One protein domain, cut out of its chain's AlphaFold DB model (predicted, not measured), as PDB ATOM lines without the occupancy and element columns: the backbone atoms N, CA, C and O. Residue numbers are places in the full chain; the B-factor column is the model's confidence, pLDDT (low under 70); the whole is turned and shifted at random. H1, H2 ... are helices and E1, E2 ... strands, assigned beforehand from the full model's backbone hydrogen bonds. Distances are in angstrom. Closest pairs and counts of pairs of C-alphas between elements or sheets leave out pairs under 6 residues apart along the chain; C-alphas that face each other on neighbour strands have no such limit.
ATOM      1  N   ALA A  13       4.744  18.629  -6.540       76.19
ATOM      2  CA  ALA A  13       6.148  19.037  -6.586       76.19
ATOM      3  C   ALA A  13       6.427  20.261  -5.699       76.19
ATOM      4  O   ALA A  13       7.350  20.213  -4.888       76.19
ATOM      5  N   THR A  14       5.606  21.313  -5.786       75.94
ATOM      6  CA  THR A  14       5.718  22.516  -4.941       75.94
ATOM      7  C   THR A  14       5.520  22.164  -3.474       75.94
ATOM      8  O   THR A  14       6.317  22.545  -2.617       75.94
ATOM      9  N   LEU A  15       4.507  21.352  -3.182       79.38
ATOM     10  CA  LEU A  15       4.221  20.896  -1.829       79.38
ATOM     11  C   LEU A  15       5.359  20.039  -1.253       79.38
ATOM     12  O   LEU A  15       5.778  20.252  -0.114       79.38
ATOM     13  N   ASN A  16       5.914  19.119  -2.045       83.25
ATOM     14  CA  ASN A  16       7.080  18.335  -1.643       83.25
ATOM     15  C   ASN A  16       8.327  19.208  -1.476       83.25
ATOM     16  O   ASN A  16       9.104  18.958  -0.561       83.25
ATOM     17  N   HIS A  17       8.523  20.229  -2.311       83.62
ATOM     18  CA  HIS A  17       9.626  21.176  -2.164       83.62
ATOM     19  C   HIS A  17       9.512  21.960  -0.849       83.62
ATOM     20  O   HIS A  17      10.463  21.991  -0.065       83.62
ATOM     21  N   LEU A  18       8.329  22.506  -0.553       82.31
ATOM     22  CA  LEU A  18       8.053  23.197   0.707       82.31
ATOM     23  C   LEU A  18       8.272  22.273   1.910       82.31
ATOM     24  O   LEU A  18       8.973  22.632   2.857       82.31
ATOM     25  N   ALA A  19       7.733  21.055   1.855       86.69
ATOM     26  CA  ALA A  19       7.907  20.061   2.907       86.69
ATOM     27  C   ALA A  19       9.374  19.635   3.077       86.69
ATOM     28  O   ALA A  19       9.827  19.431   4.205       86.69
ATOM     29  N   ARG A  20      10.129  19.525   1.980       85.06
ATOM     30  CA  ARG A  20      11.535  19.114   1.979       85.06
ATOM     31  C   ARG A  20      12.443  20.179   2.578       85.06
ATOM     32  O   ARG A  20      13.254  19.846   3.443       85.06
ATOM     33  N   CYS A  21      12.308  21.420   2.120       82.12
ATOM     34  CA  CYS A  21      13.308  22.460   2.340       82.12
ATOM     35  C   CYS A  21      12.944  23.451   3.451       82.12
ATOM     36  O   CYS A  21      13.836  24.157   3.910       82.12
ATOM     37  N   TYR A  22      11.686  23.518   3.911       80.00
ATOM     38  CA  TYR A  22      11.246  24.563   4.842       80.00
ATOM     39  C   TYR A  22      10.673  24.025   6.162       80.00
ATOM     40  O   TYR A  22       9.927  23.042   6.223       80.00
ATOM     41  N   ASP A  23      10.997  24.728   7.242       80.88
ATOM     42  CA  ASP A  23      10.441  24.593   8.586       80.88
ATOM     43  C   ASP A  23       9.522  25.770   8.914       80.88
ATOM     44  O   ASP A  23       9.565  26.815   8.267       80.88
ATOM     45  N   ARG A  24       8.680  25.603   9.946       79.81
ATOM     46  CA  ARG A  24       7.796  26.664  10.476       79.81
ATOM     47  C   ARG A  24       6.965  27.371   9.395       79.81
ATOM     48  O   ARG A  24       6.721  28.569   9.467       79.81
ATOM     49  N   VAL A  25       6.529  26.593   8.402       80.38
ATOM     50  CA  VAL A  25       5.730  27.081   7.276       80.38
ATOM     51  C   VAL A  25       4.413  27.665   7.786       80.38
ATOM     52  O   VAL A  25       3.588  26.946   8.363       80.38
ATOM     53  N   THR A  26       4.253  28.961   7.559       80.19
ATOM     54  CA  THR A  26       3.062  29.769   7.801       80.19
ATOM     55  C   THR A  26       2.450  30.103   6.449       80.19
ATOM     56  O   THR A  26       3.167  30.440   5.509       80.19
ATOM     57  N   MET A  27       1.138  29.953   6.341       82.06
ATOM     58  CA  MET A  27       0.385  30.157   5.109       82.06
ATOM     59  C   MET A  27      -0.696  31.185   5.400       82.06
ATOM     60  O   MET A  27      -1.411  31.041   6.391       82.06
ATOM     61  N   VAL A  28      -0.773  32.218   4.571       82.12
ATOM     62  CA  VAL A  28      -1.743  33.309   4.705       82.12
ATOM     63  C   VAL A  28      -2.389  33.565   3.348       82.12
ATOM     64  O   VAL A  28      -1.720  33.488   2.319       82.12
ATOM     65  N   ALA A  29      -3.684  33.850   3.333       82.19
ATOM     66  CA  ALA A  29      -4.380  34.277   2.125       82.19
ATOM     67  C   ALA A  29      -4.217  35.794   1.943       82.19
ATOM     68  O   ALA A  29      -4.179  36.529   2.928       82.19
ATOM     69  N   LEU A  30      -4.152  36.283   0.706       79.69
ATOM     70  CA  LEU A  30      -4.174  37.731   0.429       79.69
ATOM     71  C   LEU A  30      -5.537  38.359   0.793       79.69
ATOM     72  O   LEU A  30      -6.481  37.610   1.026       79.69
ATOM     73  N   PRO A  31      -5.702  39.688   0.871       81.94
ATOM     74  CA  PRO A  31      -7.027  40.314   0.958       81.94
ATOM     75  C   PRO A  31      -7.915  39.928  -0.234       81.94
ATOM     76  O   PRO A  31      -7.405  39.735  -1.332       81.94
ATOM     77  N   GLU A  32      -9.233  39.824  -0.040       78.75
ATOM     78  CA  GLU A  32     -10.174  39.405  -1.096       78.75
ATOM     79  C   GLU A  32     -10.109  40.306  -2.339       78.75
ATOM     80  O   GLU A  32     -10.098  39.808  -3.458       78.75
ATOM     81  N   GLU A  33      -9.932  41.611  -2.144       76.31
ATOM     82  CA  GLU A  33      -9.797  42.605  -3.219       76.31
ATOM     83  C   GLU A  33      -8.548  42.399  -4.094       76.31
ATOM     84  O   GLU A  33      -8.529  42.783  -5.260       76.31
ATOM     85  N   GLN A  34      -7.502  41.782  -3.536       70.94
ATOM     86  CA  GLN A  34      -6.238  41.482  -4.220       70.94
ATOM     87  C   GLN A  34      -6.182  40.025  -4.700       70.94
ATOM     88  O   GLN A  34      -5.235  39.626  -5.377       70.94
ATOM     89  N   ARG A  35      -7.185  39.206  -4.354       66.06
ATOM     90  CA  ARG A  35      -7.284  37.820  -4.807       66.06
ATOM     91  C   ARG A  35      -7.923  37.782  -6.184       66.06
ATOM     92  O   ARG A  35      -9.139  37.803  -6.326       66.06
ATOM     93  N   HIS A  36      -7.095  37.600  -7.203       57.19
ATOM     94  CA  HIS A  36      -7.592  37.131  -8.497       57.19
ATOM     95  C   HIS A  36      -7.881  35.616  -8.473       57.19
ATOM     96  O   HIS A  36      -8.742  35.144  -9.213       57.19
ATOM     97  N   TYR A  37      -7.208  34.867  -7.582       62.47
ATOM     98  CA  TYR A  37      -7.347  33.417  -7.371       62.47
ATOM     99  C   TYR A  37      -7.194  33.043  -5.884       62.47
ATOM    100  O   TYR A  37      -7.028  33.912  -5.023       62.47
ATOM    101  N   ARG A  38      -7.204  31.738  -5.558       58.69
ATOM    102  CA  ARG A  38      -6.908  31.212  -4.207       58.69
ATOM    103  C   ARG A  38      -5.406  31.297  -3.895       58.69
ATOM    104  O   ARG A  38      -4.776  30.298  -3.578       58.69
ATOM    105  N   GLU A  39      -4.826  32.485  -4.036       65.69
ATOM    106  CA  GLU A  39      -3.410  32.747  -3.809       65.69
ATOM    107  C   GLU A  39      -3.083  32.711  -2.316       65.69
ATOM    108  O   GLU A  39      -3.773  33.299  -1.475       65.69
ATOM    109  N   VAL A  40      -2.009  31.995  -1.992       72.06
ATOM    110  CA  VAL A  40      -1.527  31.812  -0.628       72.06
ATOM    111  C   VAL A  40      -0.078  32.239  -0.587       72.06
ATOM    112  O   VAL A  40       0.767  31.715  -1.314       72.06
ATOM    113  N   LEU A  41       0.213  33.167   0.310       73.50
ATOM    114  CA  LEU A  41       1.568  33.565   0.612       73.50
ATOM    115  C   LEU A  41       2.135  32.604   1.659       73.50
ATOM    116  O   LEU A  41       1.553  32.372   2.722       73.50
ATOM    117  N   VAL A  42       3.276  32.005   1.323       75.88
ATOM    118  CA  VAL A  42       3.935  30.987   2.141       75.88
ATOM    119  C   VAL A  42       5.218  31.565   2.720       75.88
ATOM    120  O   VAL A  42       6.119  31.964   1.988       75.88
ATOM    121  N   ILE A  43       5.319  31.574   4.046       74.12
ATOM    122  CA  ILE A  43       6.491  32.050   4.783       74.12
ATOM    123  C   ILE A  43       7.070  30.867   5.546       74.12
ATOM    124  O   ILE A  43       6.384  30.247   6.354       74.12
ATOM    125  N   GLY A  44       8.336  30.544   5.316       72.88
ATOM    126  CA  GLY A  44       9.002  29.434   5.990       72.88
ATOM    127  C   GLY A  44      10.477  29.708   6.230       72.88
ATOM    128  O   GLY A  44      11.086  30.557   5.583       72.88
ATOM    129  N   VAL A  45      11.063  28.964   7.162       76.44
ATOM    130  CA  VAL A  45      12.497  29.003   7.459       76.44
ATOM    131  C   VAL A  45      13.190  27.906   6.664       76.44
ATOM    132  O   VAL A  45      12.843  26.738   6.807       76.44
ATOM    133  N   VAL A  46      14.180  28.258   5.846       78.81
ATOM    134  CA  VAL A  46      14.953  27.271   5.079       78.81
ATOM    135  C   VAL A  46      15.736  26.358   6.030       78.81
ATOM    136  O   VAL A  46      16.433  26.825   6.935       78.81
ATOM    137  N   ARG A  47      15.638  25.045   5.819       82.50
ATOM    138  CA  ARG A  47      16.378  24.025   6.563       82.50
ATOM    139  C   ARG A  47      17.835  23.972   6.122       82.50
ATOM    140  O   ARG A  47      18.168  24.152   4.958       82.50
ATOM    141  N   ALA A  48      18.711  23.608   7.055       80.38
ATOM    142  CA  ALA A  48      20.106  23.309   6.737       80.38
ATOM    143  C   ALA A  48      20.288  21.954   6.024       80.38
ATOM    144  O   ALA A  48      21.314  21.737   5.384       80.38
ATOM    145  N   ARG A  49      19.327  21.032   6.180       83.88
ATOM    146  CA  ARG A  49      19.303  19.715   5.534       83.88
ATOM    147  C   ARG A  49      17.883  19.356   5.116       83.88
ATOM    148  O   ARG A  49      16.944  19.530   5.897       83.88
ATOM    149  N   ASP A  50      17.767  18.809   3.917       88.94
ATOM    150  CA  ASP A  50      16.502  18.378   3.335       88.94
ATOM    151  C   ASP A  50      15.852  17.242   4.129       88.94
ATOM    152  O   ASP A  50      16.532  16.345   4.635       88.94
ATOM    153  N   ARG A  51      14.515  17.249   4.196       84.81
ATOM    154  CA  ARG A  51      13.748  16.070   4.623       84.81
ATOM    155  C   ARG A  51      13.687  15.018   3.526       84.81
ATOM    156  O   ARG A  51      13.560  15.328   2.336       84.81
ATOM    157  N   THR A  52      13.671  13.760   3.939       92.06
ATOM    158  CA  THR A  52      13.519  12.607   3.048       92.06
ATOM    159  C   THR A  52      12.615  11.547   3.683       92.06
ATOM    160  O   THR A  52      12.249  11.640   4.856       92.06
ATOM    161  N   GLY A  53      12.196  10.558   2.889       93.81
ATOM    162  CA  GLY A  53      11.432   9.404   3.372       93.81
ATOM    163  C   GLY A  53      10.110   9.770   4.058       93.81
ATOM    164  O   GLY A  53       9.351  10.610   3.572       93.81
ATOM    165  N   GLN A  54       9.836   9.124   5.194       93.69
ATOM    166  CA  GLN A  54       8.585   9.291   5.942       93.69
ATOM    167  C   GLN A  54       8.422  10.700   6.531       93.69
ATOM    168  O   GLN A  54       7.308  11.223   6.541       93.69
ATOM    169  N   GLU A  55       9.512  11.354   6.954       90.81
ATOM    170  CA  GLU A  55       9.455  12.725   7.489       90.81
ATOM    171  C   GLU A  55       8.945  13.706   6.419       90.81
ATOM    172  O   GLU A  55       8.111  14.569   6.698       90.81
ATOM    173  N   LEU A  56       9.400  13.538   5.171       91.44
ATOM    174  CA  LEU A  56       8.920  14.323   4.035       91.44
ATOM    175  C   LEU A  56       7.425  14.088   3.790       91.44
ATOM    176  O   LEU A  56       6.678  15.053   3.654       91.44
ATOM    177  N   GLN A  57       6.988  12.828   3.751       90.81
ATOM    178  CA  GLN A  57       5.591  12.478   3.473       90.81
ATOM    179  C   GLN A  57       4.638  13.000   4.556       90.81
ATOM    180  O   GLN A  57       3.610  13.596   4.233       90.81
ATOM    181  N   ALA A  58       5.001  12.836   5.831       92.75
ATOM    182  CA  ALA A  58       4.219  13.356   6.947       92.75
ATOM    183  C   ALA A  58       4.111  14.884   6.873       92.75
ATOM    184  O   ALA A  58       3.026  15.448   7.032       92.75
ATOM    185  N   ARG A  59       5.221  15.569   6.568       91.50
ATOM    186  CA  ARG A  59       5.221  17.029   6.473       91.50
ATOM    187  C   ARG A  59       4.433  17.545   5.272       91.50
ATOM    188  O   ARG A  59       3.701  18.521   5.404       91.50
ATOM    189  N   ALA A  60       4.570  16.887   4.126       89.00
ATOM    190  CA  ALA A  60       3.792  17.152   2.924       89.00
ATOM    191  C   ALA A  60       2.289  17.064   3.220       89.00
ATOM    192  O   ALA A  60       1.547  17.998   2.923       89.00
ATOM    193  N   ARG A  61       1.859  15.996   3.900       89.62
ATOM    194  CA  ARG A  61       0.462  15.812   4.302       89.62
ATOM    195  C   ARG A  61      -0.039  16.938   5.211       89.62
ATOM    196  O   ARG A  61      -1.077  17.517   4.923       89.62
ATOM    197  N   GLN A  62       0.728  17.315   6.233       89.31
ATOM    198  CA  GLN A  62       0.366  18.434   7.117       89.31
ATOM    199  C   GLN A  62       0.214  19.763   6.363       89.31
ATOM    200  O   GLN A  62      -0.639  20.579   6.701       89.31
ATOM    201  N   ILE A  63       1.069  20.016   5.368       86.38
ATOM    202  CA  ILE A  63       0.982  21.227   4.542       86.38
ATOM    203  C   ILE A  63      -0.262  21.174   3.649       86.38
ATOM    204  O   ILE A  63      -0.968  22.173   3.554       86.38
ATOM    205  N   ALA A  64      -0.564  20.013   3.059       85.50
ATOM    206  CA  ALA A  64      -1.766  19.811   2.249       85.50
ATOM    207  C   ALA A  64      -3.044  20.059   3.062       85.50
ATOM    208  O   ALA A  64      -3.925  20.788   2.617       85.50
ATOM    209  N   GLU A  65      -3.121  19.494   4.270       86.31
ATOM    210  CA  GLU A  65      -4.267  19.652   5.173       86.31
ATOM    211  C   GLU A  65      -4.481  21.127   5.547       86.31
ATOM    212  O   GLU A  65      -5.611  21.612   5.526       86.31
ATOM    213  N   LYS A  66      -3.401  21.879   5.798       84.25
ATOM    214  CA  LYS A  66      -3.485  23.327   6.045       84.25
ATOM    215  C   LYS A  66      -3.969  24.121   4.833       84.25
ATOM    216  O   LYS A  66      -4.746  25.048   5.012       84.25
ATOM    217  N   LEU A  67      -3.510  23.780   3.628       80.31
ATOM    218  CA  LEU A  67      -3.937  24.451   2.393       80.31
ATOM    219  C   LEU A  67      -5.407  24.182   2.054       80.31
ATOM    220  O   LEU A  67      -6.053  25.019   1.426       80.31
ATOM    221  N   ALA A  68      -5.922  23.016   2.446       81.88
ATOM    222  CA  ALA A  68      -7.319  22.660   2.237       81.88
ATOM    223  C   ALA A  68      -8.268  23.444   3.158       81.88
ATOM    224  O   ALA A  68      -9.385  23.758   2.741       81.88
ATOM    225  N   GLY A  69      -7.825  23.758   4.379       79.00
ATOM    226  CA  GLY A  69      -8.603  24.499   5.370       79.00
ATOM    227  C   GLY A  69      -8.670  26.010   5.132       79.00
ATOM    228  O   GLY A  69      -8.139  26.545   4.154       79.00
TER     229      GLY A  69
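This is residues 13 to 69 of the 150 residues of an uncharacterized protein of Candidatus Viridilinea mediisalina (UniProt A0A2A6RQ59). A long two-stranded hairpin, E1 and E2, and a longer helix, H2, run roughly along each other, with the short helix H1 packed steeply on H2 and beside the hairpin, so that two helices and a narrow sheet make a small triangular body. The loop of the hairpin, residues 30 to 39, reaches away from this body and makes one end of its length. The printed part has 57 residues, with two named helices and two named strands in the order H1, E1, E2, H2; the sheet, of order E1 - E2, is antiparallel, and the class is mixed, helices and strands. The whole is elongated, with spans of 39 by 20 by 17 A, and only just loose, close to compact, with a radius of gyration of the C-alphas of 12.3 A.

Strands E1, residues 22 to 29, and E2, residues 40 to 46, form a hairpin and are antiparallel, with 163 degrees between their directions. N 23 and O 45 are 2.8 A apart and N 41 and O 28 are 2.8 A apart, both within hydrogen-bond range. The C-alphas of residues 22 and 46 face each other at 4.6 A, and those of 29 and 40 at 4.7 A. E1 bends by 57 degrees at residue 25. Helix H2, residues 53 to 68, comes closest to E1 at the C-alphas of Met 27 and Leu 67, 7.7 A apart. Helix H1, residues 13 to 21, touches H2, and their closest C-alphas are those of Ala 19 and Ala 60, 5.0 A apart. H1 and H2 run opposite ways at a steep tilt of 60 degrees. The closest C-alphas of H1 and E2 are those of Cys 21 and Val 46, 5.8 A apart. Every O i to N i+4 pair in H1 and H2 is within hydrogen-bond range.

E1 is 18.6 A long from first to last C-alpha, beginning at C-alpha 22, (11.246, 24.563, 4.842). E2 is 18.0 A long. H2 is 23.0 A long and ends at C-alpha 68, (-7.319, 22.660, 2.237). H1 is 11.9 A long and begins at C-alpha 13, (6.148, 19.037, -6.586).

The C-alphas farthest apart are those of Glu 33 and Gly 53, at 40.0 A. The printed part has no cut. The link from H1 to E1 is tight; those from E1 to E2, 10 residues, and from E2 to H2, 6 residues, are short. The mean pLDDT of the printed part is 80.9, and residues 35 to 39 are under 70.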